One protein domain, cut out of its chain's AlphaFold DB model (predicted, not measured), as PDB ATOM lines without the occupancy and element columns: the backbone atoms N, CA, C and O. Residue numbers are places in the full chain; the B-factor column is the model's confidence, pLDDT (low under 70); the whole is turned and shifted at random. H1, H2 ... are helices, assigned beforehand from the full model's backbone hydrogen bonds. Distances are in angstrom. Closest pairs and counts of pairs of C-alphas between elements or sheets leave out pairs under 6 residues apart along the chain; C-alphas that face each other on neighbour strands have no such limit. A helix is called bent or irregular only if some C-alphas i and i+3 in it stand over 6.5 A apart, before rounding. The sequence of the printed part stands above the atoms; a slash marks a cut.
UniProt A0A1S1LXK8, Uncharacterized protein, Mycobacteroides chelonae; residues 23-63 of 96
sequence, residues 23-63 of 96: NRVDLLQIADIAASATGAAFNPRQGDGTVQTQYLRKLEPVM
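Overview. This is residues 23 to 63 of the 96 residues of an uncharacterized protein of Mycobacteroides chelonae (UniProt A0A1S1LXK8). This is a helical hairpin opened into a V: the long helix H1 leads to a loop, and the shorter helix H2 folds back from it, near H1 at the link and spreading away from H1 toward its own far end. Residues 23 to 32, of which 26 to 32 belong to H1, stick out at one end of the length, and the looped link lies at the other. The printed part has 41 residues, with two named helices, H1 then H2, and no named strand; the class is all helix. The whole is loose, with a radius of gyration of the C-alphas of 11.4 A, and flat, spanning 33 by 23 by 10 A.

Arrangement. Begin with H1, residues 26 to 42, and go on over a short link of 10 residues to H2, residues 53 to 62. The two form a helical hairpin and touch, with 14 pairs of C-alphas within 8 A; look for the closest at Ala 41 and Thr 53, whose C-alphas are 4.2 A apart. They run opposite ways at a steep tilt of 43 degrees, 10.6 A from centre to centre. In H1 every O i to N i+4 pair is within hydrogen-bond range; in H2 4 of 6 are.

Along the chain. Find C-alpha 26 at (213.935, 281.814, 374.797); from there H1 runs 24.9 A to C-alpha 42 at (210.505, 265.123, 392.911). H2 runs 15.6 A from Thr 53 to C-alpha 62 at (205.205, 282.820, 387.834). H2 is irregular, but only just: C-alphas 58 and 61 are 7.0 A apart.

Size, cuts and confidence. Look to Arg 24 and Asp 48 for the two C-alphas farthest apart, 33.3 A. The printed part has no cut, and its one link between helices is short. The model's mean pLDDT over the printed part is 91.4, and no printed residue is under 70.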
ATOM      1  N   ASN A  23     218.707 276.772 372.417       80.00
ATOM      2  CA  ASN A  23     219.473 277.944 372.856       80.00
ATOM      3  C   ASN A  23     219.200 279.232 372.055       80.00
ATOM      4  O   ASN A  23     219.709 280.289 372.421       80.00
ATOM      5  N   ARG A  24     218.439 279.152 370.959       81.31
ATOM      6  CA  ARG A  24     218.025 280.292 370.125       81.31
ATOM      7  C   ARG A  24     216.571 280.691 370.356       81.31
ATOM      8  O   ARG A  24     216.160 281.751 369.899       81.31
ATOM      9  N   VAL A  25     215.812 279.880 371.096       87.44
ATOM     10  CA  VAL A  25     214.395 280.119 371.380       87.44
ATOM     11  C   VAL A  25     214.195 280.265 372.884       87.44
ATOM     12  O   VAL A  25     214.125 279.276 373.612       87.44
ATOM     13  N   ASP A  26     214.059 281.500 373.363       88.75
ATOM     14  CA  ASP A  26     213.935 281.814 374.797       88.75
ATOM     15  C   ASP A  26     212.827 281.013 375.497       88.75
ATOM     16  O   ASP A  26     213.010 280.513 376.607       88.75
ATOM     17  N   LEU A  27     211.685 280.818 374.828       87.94
ATOM     18  CA  LEU A  27     210.575 280.032 375.374       87.94
ATOM     19  C   LEU A  27     210.946 278.562 375.605       87.94
ATOM     20  O   LEU A  27     210.481 277.974 376.579       87.94
ATOM     21  N   LEU A  28     211.792 277.974 374.751       86.62
ATOM     22  CA  LEU A  28     212.266 276.601 374.940       86.62
ATOM     23  C   LEU A  28     213.231 276.509 376.122       86.62
ATOM     24  O   LEU A  28     213.165 275.542 376.873       86.62
ATOM     25  N   GLN A  29     214.059 277.529 376.347       88.25
ATOM     26  CA  GLN A  29     214.942 277.580 377.517       88.25
ATOM     27  C   GLN A  29     214.144 277.722 378.815       88.25
ATOM     28  O   GLN A  29     214.416 277.032 379.795       88.25
ATOM     29  N   ILE A  30     213.116 278.575 378.821       88.94
ATOM     30  CA  ILE A  30     212.212 278.726 379.971       88.94
ATOM     31  C   ILE A  30     211.484 277.406 380.249       88.94
ATOM     32  O   ILE A  30     211.386 276.993 381.406       88.94
ATOM     33  N   ALA A  31     210.999 276.732 379.203       88.94
ATOM     34  CA  ALA A  31     210.349 275.433 379.332       88.94
ATOM     35  C   ALA A  31     211.304 274.371 379.901       88.94
ATOM     36  O   ALA A  31     210.919 273.642 380.814       88.94
ATOM     37  N   ASP A  32     212.547 274.323 379.420       91.00
ATOM     38  CA  ASP A  32     213.565 273.387 379.899       91.00
ATOM     39  C   ASP A  32     213.941 273.638 381.369       91.00
ATOM     40  O   ASP A  32     213.969 272.709 382.178       91.00
ATOM     41  N   ILE A  33     214.117 274.904 381.764       91.69
ATOM     42  CA  ILE A  33     214.360 275.284 383.163       91.69
ATOM     43  C   ILE A  33     213.174 274.876 384.045       91.69
ATOM     44  O   ILE A  33     213.376 274.307 385.121       91.69
ATOM     45  N   ALA A  34     211.937 275.135 383.609       92.69
ATOM     46  CA  ALA A  34     210.740 274.772 384.364       92.69
ATOM     47  C   ALA A  34     210.589 273.249 384.513       92.69
ATOM     48  O   ALA A  34     210.292 272.756 385.609       92.69
ATOM     49  N   ALA A  35     210.846 272.496 383.442       92.94
ATOM     50  CA  ALA A  35     210.828 271.038 383.452       92.94
ATOM     51  C   ALA A  35     211.921 270.473 384.371       92.94
ATOM     52  O   ALA A  35     211.630 269.644 385.235       92.94
ATOM     53  N   SER A  36     213.149 270.979 384.257       93.62
ATOM     54  CA  SER A  36     214.294 270.564 385.073       93.62
ATOM     55  C   SER A  36     214.091 270.870 386.558       93.62
ATOM     56  O   SER A  36     214.329 270.011 387.408       93.62
ATOM     57  N   ALA A  37     213.583 272.060 386.893       94.44
ATOM     58  CA  ALA A  37     213.247 272.433 388.267       94.44
ATOM     59  C   ALA A  37     212.145 271.539 388.854       94.44
ATOM     60  O   ALA A  37     212.226 271.148 390.019       94.44
ATOM     61  N   THR A  38     211.142 271.179 388.045       94.06
ATOM     62  CA  THR A  38     210.099 270.224 388.442       94.06
ATOM     63  C   THR A  38     210.701 268.844 388.684       94.06
ATOM     64  O   THR A  38     210.510 268.274 389.755       94.06
ATOM     65  N   GLY A  39     211.497 268.327 387.747       94.31
ATOM     66  CA  GLY A  39     212.166 267.034 387.877       94.31
ATOM     67  C   GLY A  39     213.029 266.944 389.137       94.31
ATOM     68  O   GLY A  39     212.881 265.997 389.909       94.31
ATOM     69  N   ALA A  40     213.861 267.955 389.396       94.62
ATOM     70  CA  ALA A  40     214.746 268.002 390.559       94.62
ATOM     71  C   ALA A  40     214.000 268.094 391.905       94.62
ATOM     72  O   ALA A  40     214.547 267.709 392.938       94.62
ATOM     73  N   ALA A  41     212.760 268.593 391.917       95.06
ATOM     74  CA  ALA A  41     211.957 268.695 393.133       95.06
ATOM     75  C   ALA A  41     211.333 267.358 393.571       95.06
ATOM     76  O   ALA A  41     211.020 267.194 394.750       95.06
ATOM     77  N   PHE A  42     211.159 266.411 392.644       93.81
ATOM     78  CA  PHE A  42     210.505 265.123 392.911       93.81
ATOM     79  C   PHE A  42     211.434 263.915 392.786       93.81
ATOM     80  O   PHE A  42     211.142 262.874 393.374       93.81
ATOM     81  N   ASN A  43     212.541 264.038 392.053       93.75
ATOM     82  CA  ASN A  43     213.472 262.941 391.826       93.75
ATOM     83  C   ASN A  43     214.755 263.160 392.638       93.75
ATOM     84  O   ASN A  43     215.407 264.193 392.461       93.75
ATOM     85  N   PRO A  44     215.138 262.205 393.504       92.38
ATOM     86  CA  PRO A  44     216.409 262.250 394.212       92.38
ATOM     87  C   PRO A  44     217.578 262.352 393.233       92.38
ATOM     88  O   PRO A  44     217.671 261.583 392.271       92.38
ATOM     89  N   ARG A  45     218.493 263.285 393.488       90.25
ATOM     90  CA  ARG A  45     219.735 263.398 392.729       90.25
ATOM     91  C   ARG A  45     220.564 262.128 392.917       90.25
ATOM     92  O   ARG A  45     220.723 261.625 394.029       90.25
ATOM     93  N   GLN A  46     221.128 261.623 391.821       90.31
ATOM     94  CA  GLN A  46     222.059 260.501 391.891       90.31
ATOM     95  C   GLN A  46     223.276 260.864 392.752       90.31
ATOM     96  O   GLN A  46     223.868 261.932 392.589       90.31
ATOM     97  N   GLY A  47     223.648 259.959 393.656       92.44
ATOM     98  CA  GLY A  47     224.769 260.128 394.580       92.44
ATOM     99  C   GLY A  47     224.313 260.459 395.997       92.44
ATOM    100  O   GLY A  47     224.451 259.620 396.879       92.44
ATOM    101  N   ASP A  48     223.759 261.653 396.212       92.38
ATOM    102  CA  ASP A  48     223.412 262.148 397.556       92.38
ATOM    103  C   ASP A  48     221.925 261.998 397.922       92.38
ATOM    104  O   ASP A  48     221.542 262.235 399.067       92.38
ATOM    105  N   GLY A  49     221.074 261.603 396.968       90.50
ATOM    106  CA  GLY A  49     219.639 261.428 397.184       90.50
ATOM    107  C   GLY A  49     218.886 262.731 397.468       90.50
ATOM    108  O   GLY A  49     217.719 262.691 397.859       90.50
ATOM    109  N   THR A  50     219.521 263.891 397.285       92.81
ATOM    110  CA  THR A  50     218.906 265.182 397.598       92.81
ATOM    111  C   THR A  50     217.804 265.523 396.603       92.81
ATOM    112  O   THR A  50     217.944 265.330 395.395       92.81
ATOM    113  N   VAL A  51     216.698 266.065 397.112       94.56
ATOM    114  CA  VAL A  51     215.628 266.661 396.300       94.56
ATOM    115  C   VAL A  51     215.692 268.177 396.422       94.56
ATOM    116  O   VAL A  51     215.780 268.726 397.520       94.56
ATOM    117  N   GLN A  52     215.646 268.871 395.288       94.31
ATOM    118  CA  GLN A  52     215.891 270.310 395.207       94.31
ATOM    119  C   GLN A  52     214.579 271.086 395.036       94.31
ATOM    120  O   GLN A  52     214.309 271.704 394.005       94.31
ATOM    121  N   THR A  53     213.736 271.053 396.071       94.62
ATOM    122  CA  THR A  53     212.409 271.706 396.055       94.62
ATOM    123  C   THR A  53     212.475 273.233 395.912       94.62
ATOM    124  O   THR A  53     211.519 273.861 395.453       94.62
ATOM    125  N   GLN A  54     213.606 273.854 396.260       94.25
ATOM    126  CA  GLN A  54     213.784 275.304 396.218       94.25
ATOM    127  C   GLN A  54     213.678 275.893 394.811       94.25
ATOM    128  O   GLN A  54     213.283 277.048 394.676       94.25
ATOM    129  N   TYR A  55     214.015 275.136 393.762       93.00
ATOM    130  CA  TYR A  55     213.901 275.636 392.391       93.00
ATOM    131  C   TYR A  55     212.438 275.767 391.978       93.00
ATOM    132  O   TYR A  55     212.047 276.797 391.435       93.00
ATOM    133  N   LEU A  56     211.610 274.780 392.332       93.25
ATOM    134  CA  LEU A  56     210.177 274.843 392.065       93.25
ATOM    135  C   LEU A  56     209.490 275.944 392.883       93.25
ATOM    136  O   LEU A  56     208.661 276.669 392.346       93.25
ATOM    137  N   ARG A  57     209.896 276.143 394.146       93.38
ATOM    138  CA  ARG A  57     209.420 277.269 394.976       93.38
ATOM    139  C   ARG A  57     209.767 278.633 394.383       93.38
ATOM    140  O   ARG A  57     208.978 279.559 394.472       93.38
ATOM    141  N   LYS A  58     210.932 278.773 393.745       93.38
ATOM    142  CA  LYS A  58     211.292 280.015 393.041       93.38
ATOM    143  C   LYS A  58     210.459 280.243 391.778       93.38
ATOM    144  O   LYS A  58     210.263 281.391 391.398       93.38
ATOM    145  N   LEU A  59     209.975 279.176 391.141       91.94
ATOM    146  CA  LEU A  59     209.078 279.256 389.983       91.94
ATOM    147  C   LEU A  59     207.615 279.497 390.374       91.94
ATOM    148  O   LEU A  59     206.866 280.060 389.583       91.94
ATOM    149  N   GLU A  60     207.204 279.106 391.580       91.38
ATOM    150  CA  GLU A  60     205.837 279.243 392.099       91.38
ATOM    151  C   GLU A  60     205.159 280.602 391.803       91.38
ATOM    152  O   GLU A  60     203.985 280.597 391.407       91.38
ATOM    153  N   PRO A  61     205.829 281.770 391.933       90.81
ATOM    154  CA  PRO A  61     205.181 283.060 391.695       90.81
ATOM    155  C   PRO A  61     204.764 283.283 390.237       90.81
ATOM    156  O   PRO A  61     203.823 284.029 389.985       90.81
ATOM    157  N   VAL A  62     205.439 282.636 389.280       90.50
ATOM    158  CA  VAL A  62     205.205 282.820 387.834       90.50
ATOM    159  C   VAL A  62     204.417 281.676 387.198       90.50
ATOM    160  O   VAL A  62     204.075 281.733 386.019       90.50
ATOM    161  N   MET A  63     204.102 280.631 387.963       90.00
ATOM    162  CA  MET A  63     203.278 279.534 387.474       90.00
ATOM    163  C   MET A  63     201.821 279.948 387.297       90.00
ATOM    164  O   MET A  63     201.249 280.714 388.078       90.00
TER     165      MET A  63